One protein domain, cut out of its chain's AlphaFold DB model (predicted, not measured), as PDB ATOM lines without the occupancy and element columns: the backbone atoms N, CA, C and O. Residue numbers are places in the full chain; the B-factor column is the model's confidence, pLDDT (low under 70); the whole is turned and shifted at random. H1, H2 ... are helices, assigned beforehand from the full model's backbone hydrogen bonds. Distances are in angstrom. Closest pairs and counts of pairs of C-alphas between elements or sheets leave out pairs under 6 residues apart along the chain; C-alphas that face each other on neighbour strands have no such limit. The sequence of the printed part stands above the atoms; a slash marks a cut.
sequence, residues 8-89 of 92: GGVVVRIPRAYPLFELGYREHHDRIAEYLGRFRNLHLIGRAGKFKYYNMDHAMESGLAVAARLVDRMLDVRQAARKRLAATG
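What this domain is: This is residues 8 to 89 of the 92 residues of an uncharacterized protein of Halobacteria archaeon (UniProt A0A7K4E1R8). One long helix, H3, has its later part, within residues 71 to 89, sticking out as an arm, while short H2 packs on its first part and H1 lies off to the other side of H2. An extended tail, residues 8 to 15, sticks out too. The 82 printed residues hold three named helices, H1, H2, H3 in chain order, and no named strand: all helix. The whole is extended, radius of gyration of the C-alphas 19.6 A, and flat, spanning 70 by 40 by 14 A.

Where its parts are: H3, residues 56 to 87, runs 47.1 A from C-alpha 56 at (17.459, -45.449, 3.125) to C-alpha 87 at (12.646, -60.410, 47.505). H2 is residues 46 to 49. H1, residues 25 to 37, begins at C-alpha 25 (26.953, -26.227, 10.015) and measures 17.8 A.

How they stand to each other: H3 touches H2 with residues 58 to 63 alone; the closest C-alphas, of Gly 46 and Ala 59, are 4.2 A apart. H1 is apart from H2 and from H3. Every O i to N i+4 pair is within hydrogen-bond range in H1, 27 of 28 in H3; H2 is too short for one.

The domain as a whole: The C-alphas of Gly 8 and Gly 89, the two farthest apart, are 72.9 A apart. The printed part has no cut, and both links between helices are short. Residue 89 alone has pLDDT under 70.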
ATOM      1  N   GLY A   8       5.295 -40.831 -20.732       93.81
ATOM      2  CA  GLY A   8       4.987 -40.072 -19.522       93.81
ATOM      3  C   GLY A   8       6.220 -39.474 -18.851       93.81
ATOM      4  O   GLY A   8       7.354 -39.853 -19.141       93.81
ATOM      5  N   GLY A   9       5.994 -38.525 -17.943       93.62
ATOM      6  CA  GLY A   9       7.042 -37.880 -17.160       93.62
ATOM      7  C   GLY A   9       6.489 -37.336 -15.850       93.62
ATOM      8  O   GLY A   9       5.361 -36.849 -15.798       93.62
ATOM      9  N   VAL A  10       7.289 -37.418 -14.791       95.75
ATOM     10  CA  VAL A  10       6.946 -36.880 -13.474       95.75
ATOM     11  C   VAL A  10       8.084 -36.007 -12.971       95.75
ATOM     12  O   VAL A  10       9.258 -36.351 -13.101       95.75
ATOM     13  N   VAL A  11       7.731 -34.863 -12.389       96.62
ATOM     14  CA  VAL A  11       8.675 -33.970 -11.721       96.62
ATOM     15  C   VAL A  11       8.212 -33.798 -10.289       96.62
ATOM     16  O   VAL A  11       7.130 -33.275 -10.038       96.62
ATOM     17  N   VAL A  12       9.056 -34.208  -9.347       96.88
ATOM     18  CA  VAL A  12       8.839 -33.972  -7.920       96.88
ATOM     19  C   VAL A  12       9.961 -33.080  -7.412       96.88
ATOM     20  O   VAL A  12      11.140 -33.371  -7.605       96.88
ATOM     21  N   ARG A  13       9.594 -31.975  -6.763       96.50
ATOM     22  CA  ARG A  13      10.543 -31.061  -6.124       96.50
ATOM     23  C   ARG A  13      10.483 -31.289  -4.624       96.50
ATOM     24  O   ARG A  13       9.489 -30.951  -3.992       96.50
ATOM     25  N   ILE A  14      11.543 -31.870  -4.071       93.88
ATOM     26  CA  ILE A  14      11.636 -32.167  -2.641       93.88
ATOM     27  C   ILE A  14      12.532 -31.108  -1.990       93.88
ATOM     28  O   ILE A  14      13.759 -31.196  -2.107       93.88
ATOM     29  N   PRO A  15      11.965 -30.082  -1.331       92.75
ATOM     30  CA  PRO A  15      12.777 -29.128  -0.592       92.75
ATOM     31  C   PRO A  15      13.497 -29.847   0.556       92.75
ATOM     32  O   PRO A  15      12.924 -30.721   1.205       92.75
ATOM     33  N   ARG A  16      14.749 -29.458   0.830       89.12
ATOM     34  CA  ARG A  16      15.558 -29.994   1.948       89.12
ATOM     35  C   ARG A  16      15.776 -31.517   1.879       89.12
ATOM     36  O   ARG A  16      15.879 -32.181   2.905       89.12
ATOM     37  N   ALA A  17      15.868 -32.074   0.669       89.88
ATOM     38  CA  ALA A  17      16.103 -33.505   0.449       89.88
ATOM     39  C   ALA A  17      17.439 -34.017   1.025       89.88
ATOM     40  O   ALA A  17      17.565 -35.199   1.367       89.88
ATOM     41  N   TYR A  18      18.428 -33.127   1.138       90.69
ATOM     42  CA  TYR A  18      19.774 -33.445   1.594       90.69
ATOM     43  C   TYR A  18      20.198 -32.507   2.725       90.69
ATOM     44  O   TYR A  18      19.917 -31.307   2.649       90.69
ATOM     45  N   PRO A  19      20.883 -33.029   3.758       91.31
ATOM     46  CA  PRO A  19      21.569 -32.187   4.719       91.31
ATOM     47  C   PRO A  19      22.757 -31.549   4.004       91.31
ATOM     48  O   PRO A  19      23.671 -32.242   3.551       91.31
ATOM     49  N   LEU A  20      22.704 -30.233   3.851       91.19
ATOM     50  CA  LEU A  20      23.793 -29.470   3.268       91.19
ATOM     51  C   LEU A  20      24.775 -29.101   4.379       91.19
ATOM     52  O   LEU A  20      24.411 -28.452   5.358       91.19
ATOM     53  N   PHE A  21      26.017 -29.547   4.233       91.94
ATOM     54  CA  PHE A  21      27.089 -29.285   5.189       91.94
ATOM     55  C   PHE A  21      27.825 -28.004   4.816       91.94
ATOM     56  O   PHE A  21      28.962 -28.034   4.352       91.94
ATOM     57  N   GLU A  22      27.143 -26.878   4.994       91.94
ATOM     58  CA  GLU A  22      27.741 -25.558   4.808       91.94
ATOM     59  C   GLU A  22      28.863 -25.310   5.824       91.94
ATOM     60  O   GLU A  22      28.951 -25.960   6.873       91.94
ATOM     61  N   LEU A  23      29.745 -24.354   5.528       95.06
ATOM     62  CA  LEU A  23      30.771 -23.955   6.485       95.06
ATOM     63  C   LEU A  23      30.098 -23.495   7.788       95.06
ATOM     64  O   LEU A  23      29.184 -22.679   7.766       95.06
ATOM     65  N   GLY A  24      30.532 -24.048   8.922       92.56
ATOM     66  CA  GLY A  24      29.934 -23.746  10.226       92.56
ATOM     67  C   GLY A  24      28.676 -24.552  10.581       92.56
ATOM     68  O   GLY A  24      28.198 -24.422  11.706       92.56
ATOM     69  N   TYR A  25      28.176 -25.454   9.717       93.75
ATOM     70  CA  TYR A  25      26.953 -26.227  10.015       93.75
ATOM     71  C   TYR A  25      27.022 -26.981  11.351       93.75
ATOM     72  O   TYR A  25      25.998 -27.164  12.006       93.75
ATOM     73  N   ARG A  26      28.223 -27.433  11.746       94.50
ATOM     74  CA  ARG A  26      28.437 -28.200  12.978       94.50
ATOM     75  C   ARG A  26      28.032 -27.408  14.213       94.50
ATOM     76  O   ARG A  26      27.351 -27.962  15.057       94.50
ATOM     77  N   GLU A  27      28.355 -26.119  14.282       96.25
ATOM     78  CA  GLU A  27      27.988 -25.289  15.434       96.25
ATOM     79  C   GLU A  27      26.462 -25.191  15.579       96.25
ATOM     80  O   GLU A  27      25.909 -25.372  16.664       96.25
ATOM     81  N   HIS A  28      25.758 -24.964  14.468       93.81
ATOM     82  CA  HIS A  28      24.296 -24.921  14.459       93.81
ATOM     83  C   HIS A  28      23.681 -26.277  14.809       93.81
ATOM     84  O   HIS A  28      22.756 -26.345  15.620       93.81
ATOM     85  N   HIS A  29      24.207 -27.350  14.219       94.88
ATOM     86  CA  HIS A  29      23.792 -28.714  14.513       94.88
ATOM     87  C   HIS A  29      23.968 -29.040  15.996       94.88
ATOM     88  O   HIS A  29      23.024 -29.512  16.622       94.88
ATOM     89  N   ASP A  30      25.134 -28.749  16.567       95.94
ATOM     90  CA  ASP A  30      25.474 -29.116  17.938       95.94
ATOM     91  C   ASP A  30      24.617 -28.337  18.939       95.94
ATOM     92  O   ASP A  30      24.074 -28.937  19.864       95.94
ATOM     93  N   ARG A  31      24.367 -27.041  18.701       97.12
ATOM     94  CA  ARG A  31      23.437 -26.239  19.518       97.12
ATOM     95  C   ARG A  31      22.023 -26.825  19.541       97.12
ATOM     96  O   ARG A  31      21.382 -26.869  20.591       97.12
ATOM     97  N   ILE A  32      21.525 -27.271  18.386       96.25
ATOM     98  CA  ILE A  32      20.198 -27.895  18.279       96.25
ATOM     99  C   ILE A  32      20.209 -29.272  18.950       96.25
ATOM    100  O   ILE A  32      19.314 -29.575  19.739       96.25
ATOM    101  N   ALA A  33      21.216 -30.097  18.671       96.12
ATOM    102  CA  ALA A  33      21.348 -31.433  19.234       96.12
ATOM    103  C   ALA A  33      21.467 -31.396  20.765       96.12
ATOM    104  O   ALA A  33      20.825 -32.198  21.441       96.12
ATOM    105  N   GLU A  34      22.216 -30.441  21.320       97.31
ATOM    106  CA  GLU A  34      22.352 -30.236  22.763       97.31
ATOM    107  C   GLU A  34      21.017 -29.835  23.400       97.31
ATOM    108  O   GLU A  34      20.600 -30.427  24.397       97.31
ATOM    109  N   TYR A  35      20.307 -28.869  22.807       98.06
ATOM    110  CA  TYR A  35      18.985 -28.469  23.283       98.06
ATOM    111  C   TYR A  35      18.007 -29.654  23.287       98.06
ATOM    112  O   TYR A  35      17.346 -29.911  24.295       98.06
ATOM    113  N   LEU A  36      17.950 -30.409  22.186       97.75
ATOM    114  CA  LEU A  36      17.074 -31.574  22.053       97.75
ATOM    115  C   LEU A  36      17.494 -32.734  22.971       97.75
ATOM    116  O   LEU A  36      16.643 -33.493  23.431       97.75
ATOM    117  N   GLY A  37      18.781 -32.845  23.304       96.50
ATOM    118  CA  GLY A  37      19.313 -33.843  24.234       96.50
ATOM    119  C   GLY A  37      18.787 -33.716  25.669       96.50
ATOM    120  O   GLY A  37      18.892 -34.663  26.447       96.50
ATOM    121  N   ARG A  38      18.167 -32.583  26.027       97.94
ATOM    122  CA  ARG A  38      17.550 -32.356  27.348       97.94
ATOM    123  C   ARG A  38      16.274 -33.179  27.556       97.94
ATOM    124  O   ARG A  38      15.866 -33.410  28.695       97.94
ATOM    125  N   PHE A  39      15.643 -33.651  26.480       97.94
ATOM    126  CA  PHE A  39      14.420 -34.448  26.545       97.94
ATOM    127  C   PHE A  39      14.748 -35.943  26.647       97.94
ATOM    128  O   PHE A  39      15.144 -36.584  25.678       97.94
ATOM    129  N   ARG A  40      14.532 -36.536  27.829       93.94
ATOM    130  CA  ARG A  40      14.882 -37.946  28.116       93.94
ATOM    131  C   ARG A  40      14.133 -38.983  27.266       93.94
ATOM    132  O   ARG A  40      14.554 -40.136  27.211       93.94
ATOM    133  N   ASN A  41      13.014 -38.592  26.667       94.56
ATOM    134  CA  ASN A  41      12.130 -39.422  25.851       94.56
ATOM    135  C   ASN A  41      12.179 -39.063  24.354       94.56
ATOM    136  O   ASN A  41      11.325 -39.521  23.598       94.56
ATOM    137  N   LEU A  42      13.146 -38.244  23.927       96.88
ATOM    138  CA  LEU A  42      13.352 -37.892  22.526       96.88
ATOM    139  C   LEU A  42      14.600 -38.595  21.983       96.88
ATOM    140  O   LEU A  42      15.673 -38.548  22.581       96.88
ATOM    141  N   HIS A  43      14.470 -39.213  20.810       96.50
ATOM    142  CA  HIS A  43      15.573 -39.880  20.125       96.50
ATOM    143  C   HIS A  43      15.678 -39.388  18.684       96.50
ATOM    144  O   HIS A  43      14.769 -39.582  17.881       96.50
ATOM    145  N   LEU A  44      16.808 -38.765  18.348       96.88
ATOM    146  CA  LEU A  44      17.078 -38.292  16.995       96.88
ATOM    147  C   LEU A  44      17.512 -39.461  16.103       96.88
ATOM    148  O   LEU A  44      18.495 -40.147  16.398       96.88
ATOM    149  N   ILE A  45      16.789 -39.680  15.004       97.31
ATOM    150  CA  ILE A  45      17.036 -40.753  14.028       97.31
ATOM    151  C   ILE A  45      16.959 -40.226  12.591       97.31
ATOM    152  O   ILE A  45      16.477 -39.122  12.336       97.31
ATOM    153  N   GLY A  46      17.421 -41.030  11.638       96.06
ATOM    154  CA  GLY A  46      17.300 -40.749  10.212       96.06
ATOM    155  C   GLY A  46      18.143 -39.572   9.711       96.06
ATOM    156  O   GLY A  46      18.912 -38.954  10.448       96.06
ATOM    157  N   ARG A  47      17.983 -39.274   8.414       95.44
ATOM    158  CA  ARG A  47      18.743 -38.248   7.678       95.44
ATOM    159  C   ARG A  47      18.555 -36.851   8.271       95.44
ATOM    160  O   ARG A  47      19.532 -36.201   8.619       95.44
ATOM    161  N   ALA A  48      17.306 -36.402   8.392       92.31
ATOM    162  CA  ALA A  48      16.992 -35.064   8.887       92.31
ATOM    163  C   ALA A  48      17.164 -34.958  10.408       92.31
ATOM    164  O   ALA A  48      17.758 -33.999  10.883       92.31
ATOM    165  N   GLY A  49      16.704 -35.964  11.164       93.75
ATOM    166  CA  GLY A  49      16.752 -35.928  12.626       93.75
ATOM    167  C   GLY A  49      18.175 -35.953  13.182       93.75
ATOM    168  O   GLY A  49      18.460 -35.218  14.119       93.75
ATOM    169  N   LYS A  50      19.088 -36.738  12.590       94.12
ATOM    170  CA  LYS A  50      20.521 -36.704  12.946       94.12
ATOM    171  C   LYS A  50      21.345 -35.717  12.115       94.12
ATOM    172  O   LYS A  50      22.551 -35.661  12.309       94.12
ATOM    173  N   PHE A  51      20.730 -35.027  11.153       95.31
ATOM    174  CA  PHE A  51      21.410 -34.195  10.155       95.31
ATOM    175  C   PHE A  51      22.626 -34.896   9.512       95.31
ATOM    176  O   PHE A  51      23.731 -34.365   9.450       95.31
ATOM    177  N   LYS A  52      22.433 -36.140   9.056       92.75
ATOM    178  CA  LYS A  52      23.482 -36.985   8.459       92.75
ATOM    179  C   LYS A  52      23.129 -37.396   7.048       92.75
ATOM    180  O   LYS A  52      21.969 -37.664   6.745       92.75
ATOM    181  N   TYR A  53      24.143 -37.520   6.197       92.62
ATOM    182  CA  TYR A  53      23.968 -38.023   4.842       92.62
ATOM    183  C   TYR A  53      23.715 -39.536   4.874       92.62
ATOM    184  O   TYR A  53      24.639 -40.341   4.847       92.62
ATOM    185  N   TYR A  54      22.446 -39.918   5.015       94.12
ATOM    186  CA  TYR A  54      22.015 -41.315   5.099       94.12
ATOM    187  C   TYR A  54      21.317 -41.766   3.837       94.12
ATOM    188  O   TYR A  54      20.405 -41.084   3.377       94.12
ATOM    189  N   ASN A  55      21.680 -42.942   3.342       94.69
ATOM    190  CA  ASN A  55      20.820 -43.710   2.452       94.69
ATOM    191  C   ASN A  55      19.668 -44.359   3.247       94.69
ATOM    192  O   ASN A  55      19.595 -44.244   4.475       94.69
ATOM    193  N   MET A  56      18.709 -44.955   2.534       95.81
ATOM    194  CA  MET A  56      17.459 -45.449   3.125       95.81
ATOM    195  C   MET A  56      17.698 -46.543   4.172       95.81
ATOM    196  O   MET A  56      17.094 -46.507   5.239       95.81
ATOM    197  N   ASP A  57      18.614 -47.461   3.884       97.50
ATOM    198  CA  ASP A  57      19.102 -48.508   4.780       97.50
ATOM    199  C   ASP A  57      19.570 -47.941   6.127       97.50
ATOM    200  O   ASP A  57      19.033 -48.306   7.170       97.50
ATOM    201  N   HIS A  58      20.469 -46.956   6.110       97.25
ATOM    202  CA  HIS A  58      20.987 -46.310   7.318       97.25
ATOM    203  C   HIS A  58      19.903 -45.546   8.083       97.25
ATOM    204  O   HIS A  58      19.893 -45.497   9.317       97.25
ATOM    205  N   ALA A  59      18.971 -44.920   7.359       96.31
ATOM    206  CA  ALA A  59      17.852 -44.236   7.985       96.31
ATOM    207  C   ALA A  59      16.954 -45.233   8.736       96.31
ATOM    208  O   ALA A  59      16.626 -44.983   9.898       96.31
ATOM    209  N   MET A  60      16.624 -46.372   8.118       97.75
ATOM    210  CA  MET A  60      15.841 -47.438   8.748       97.75
ATOM    211  C   MET A  60      16.583 -48.081   9.922       97.75
ATOM    212  O   MET A  60      16.022 -48.183  11.013       97.75
ATOM    213  N   GLU A  61      17.858 -48.429   9.740       98.25
ATOM    214  CA  GLU A  61      18.717 -48.988  10.789       98.25
ATOM    215  C   GLU A  61      18.736 -48.083  12.024       98.25
ATOM    216  O   GLU A  61      18.565 -48.547  13.150       98.25
ATOM    217  N   SER A  62      18.859 -46.766  11.829       97.75
ATOM    218  CA  SER A  62      18.887 -45.823  12.947       97.75
ATOM    219  C   SER A  62      17.605 -45.833  13.792       97.75
ATOM    220  O   SER A  62      17.682 -45.604  15.000       97.75
ATOM    221  N   GLY A  63      16.450 -46.113  13.180       97.81
ATOM    222  CA  GLY A  63      15.177 -46.278  13.880       97.81
ATOM    223  C   GLY A  63      15.096 -47.614  14.615       97.81
ATOM    224  O   GLY A  63      14.764 -47.639  15.801       97.81
ATOM    225  N   LEU A  64      15.476 -48.706  13.946       98.31
ATOM    226  CA  LEU A  64      15.508 -50.049  14.537       98.31
ATOM    227  C   LEU A  64      16.439 -50.110  15.754       98.31
ATOM    228  O   LEU A  64      16.058 -50.646  16.792       98.31
ATOM    229  N   ALA A  65      17.616 -49.490  15.670       97.81
ATOM    230  CA  ALA A  65      18.568 -49.430  16.772       97.81
ATOM    231  C   ALA A  65      17.996 -48.711  18.007       97.81
ATOM    232  O   ALA A  65      18.232 -49.134  19.138       97.81
ATOM    233  N   VAL A  66      17.233 -47.628  17.823       97.69
ATOM    234  CA  VAL A  66      16.566 -46.942  18.943       97.69
ATOM    235  C   VAL A  66      15.434 -47.794  19.509       97.69
ATOM    236  O   VAL A  66      15.333 -47.919  20.729       97.69
ATOM    237  N   ALA A  67      14.618 -48.407  18.649       97.56
ATOM    238  CA  ALA A  67      13.526 -49.276  19.075       97.56
ATOM    239  C   ALA A  67      14.034 -50.461  19.914       97.56
ATOM    240  O   ALA A  67      13.516 -50.691  21.005       97.56
ATOM    241  N   ALA A  68      15.091 -51.143  19.460       97.44
ATOM    242  CA  ALA A  68      15.725 -52.236  20.197       97.44
ATOM    243  C   ALA A  68      16.174 -51.784  21.596       97.44
ATOM    244  O   ALA A  68      15.741 -52.344  22.599       97.44
ATOM    245  N   ARG A  69      16.917 -50.670  21.684       96.06
ATOM    246  CA  ARG A  69      17.382 -50.116  22.969       96.06
ATOM    247  C   ARG A  69      16.245 -49.769  23.933       96.06
ATOM    248  O   ARG A  69      16.422 -49.861  25.148       96.06
ATOM    249  N   LEU A  70      15.104 -49.312  23.415       96.12
ATOM    250  CA  LEU A  70      13.931 -49.002  24.233       96.12
ATOM    251  C   LEU A  70      13.254 -50.267  24.763       96.12
ATOM    252  O   LEU A  70      12.870 -50.304  25.934       96.12
ATOM    253  N   VAL A  71      13.131 -51.295  23.923       96.44
ATOM    254  CA  VAL A  71      12.575 -52.593  24.319       96.44
ATOM    255  C   VAL A  71      13.459 -53.251  25.375       96.44
ATOM    256  O   VAL A  71      12.937 -53.639  26.420       96.44
ATOM    257  N   ASP A  72      14.775 -53.287  25.168       95.06
ATOM    258  CA  ASP A  72      15.730 -53.869  26.118       95.06
ATOM    259  C   ASP A  72      15.627 -53.194  27.489       95.06
ATOM    260  O   ASP A  72      15.393 -53.850  28.503       95.06
ATOM    261  N   ARG A  73      15.645 -51.853  27.518       91.69
ATOM    262  CA  ARG A  73      15.466 -51.082  28.757       91.69
ATOM    263  C   ARG A  73      14.160 -51.431  29.474       91.69
ATOM    264  O   ARG A  73      14.120 -51.487  30.702       91.69
ATOM    265  N   MET A  74      13.071 -51.624  28.731       92.06
ATOM    266  CA  MET A  74      11.781 -51.988  29.314       92.06
ATOM    267  C   MET A  74      11.816 -53.395  29.923       92.06
ATOM    268  O   MET A  74      11.226 -53.613  30.986       92.06
ATOM    269  N   LEU A  75      12.491 -54.342  29.271       92.25
ATOM    270  CA  LEU A  75      12.674 -55.694  29.795       92.25
ATOM    271  C   LEU A  75      13.507 -55.677  31.080       92.25
ATOM    272  O   LEU A  75      13.073 -56.272  32.066       92.25
ATOM    273  N   ASP A  76      14.602 -54.918  31.117       92.06
ATOM    274  CA  ASP A  76      15.449 -54.765  32.306       92.06
ATOM    275  C   ASP A  76      14.662 -54.207  33.499       92.06
ATOM    276  O   ASP A  76      14.685 -54.763  34.601       92.06
ATOM    277  N   VAL A  77      13.894 -53.132  33.280       90.12
ATOM    278  CA  VAL A  77      13.051 -52.520  34.321       90.12
ATOM    279  C   VAL A  77      12.013 -53.516  34.844       90.12
ATOM    280  O   VAL A  77      11.805 -53.618  36.055       90.12
ATOM    281  N   ARG A  78      11.377 -54.289  33.952       91.31
ATOM    282  CA  ARG A  78      10.393 -55.315  34.332       91.31
ATOM    283  C   ARG A  78      11.029 -56.456  35.125       91.31
ATOM    284  O   ARG A  78      10.438 -56.906  36.106       91.31
ATOM    285  N   GLN A  79      12.213 -56.919  34.731       92.31
ATOM    286  CA  GLN A  79      12.945 -57.962  35.453       92.31
ATOM    287  C   GLN A  79      13.377 -57.482  36.844       92.31
ATOM    288  O   GLN A  79      13.163 -58.190  37.830       92.31
ATOM    289  N   ALA A  80      13.898 -56.258  36.953       89.31
ATOM    290  CA  ALA A  80      14.269 -55.658  38.231       89.31
ATOM    291  C   ALA A  80      13.059 -55.506  39.171       89.31
ATOM    292  O   ALA A  80      13.158 -55.828  40.356       89.31
ATOM    293  N   ALA A  81      11.907 -55.070  38.650       89.62
ATOM    294  CA  ALA A  81      10.668 -54.977  39.420       89.62
ATOM    295  C   ALA A  81      10.206 -56.351  39.937       89.62
ATOM    296  O   ALA A  81       9.908 -56.487  41.123       89.62
ATOM    297  N   ARG A  82      10.225 -57.387  39.085       90.50
ATOM    298  CA  ARG A  82       9.895 -58.770  39.480       90.50
ATOM    299  C   ARG A  82      10.824 -59.300  40.572       90.50
ATOM    300  O   ARG A  82      10.342 -59.861  41.548       90.50
ATOM    301  N   LYS A  83      12.140 -59.089  40.440       88.81
ATOM    302  CA  LYS A  83      13.125 -59.522  41.445       88.81
ATOM    303  C   LYS A  83      12.917 -58.823  42.791       88.81
ATOM    304  O   LYS A  83      13.023 -59.469  43.826       88.81
ATOM    305  N   ARG A  84      12.595 -57.522  42.786       87.38
ATOM    306  CA  ARG A  84      12.276 -56.767  44.010       87.38
ATOM    307  C   ARG A  84      11.025 -57.303  44.700       87.38
ATOM    308  O   ARG A  84      11.076 -57.504  45.906       87.38
ATOM    309  N   LEU A  85       9.957 -57.573  43.943       85.75
ATOM    310  CA  LEU A  85       8.716 -58.161  44.467       85.75
ATOM    311  C   LEU A  85       8.953 -59.551  45.073       85.75
ATOM    312  O   LEU A  85       8.497 -59.816  46.178       85.75
ATOM    313  N   ALA A  86       9.724 -60.412  44.400       84.56
ATOM    314  CA  ALA A  86      10.083 -61.728  44.933       84.56
ATOM    315  C   ALA A  86      10.934 -61.638  46.215       84.56
ATOM    316  O   ALA A  86      10.773 -62.445  47.119       84.56
ATOM    317  N   ALA A  87      11.812 -60.634  46.322       78.75
ATOM    318  CA  ALA A  87      12.646 -60.410  47.505       78.75
ATOM    319  C   ALA A  87      11.904 -59.762  48.689       78.75
ATOM    320  O   ALA A  87      12.444 -59.736  49.789       78.75
ATOM    321  N   THR A  88      10.701 -59.213  48.479       77.62
ATOM    322  CA  THR A  88       9.888 -58.590  49.544       77.62
ATOM    323  C   THR A  88       8.809 -59.517  50.106       77.62
ATOM    324  O   THR A  88       8.105 -59.112  51.025       77.62
ATOM    325  N   GLY A  89       8.677 -60.752  49.606       65.44
ATOM    326  CA  GLY A  89       7.619 -61.659  50.048       65.44
ATOM    327  C   GLY A  89       7.948 -63.137  49.885       65.44
ATOM    328  O   GLY A  89       7.525 -63.754  48.912       65.44
TER     329      GLY A  89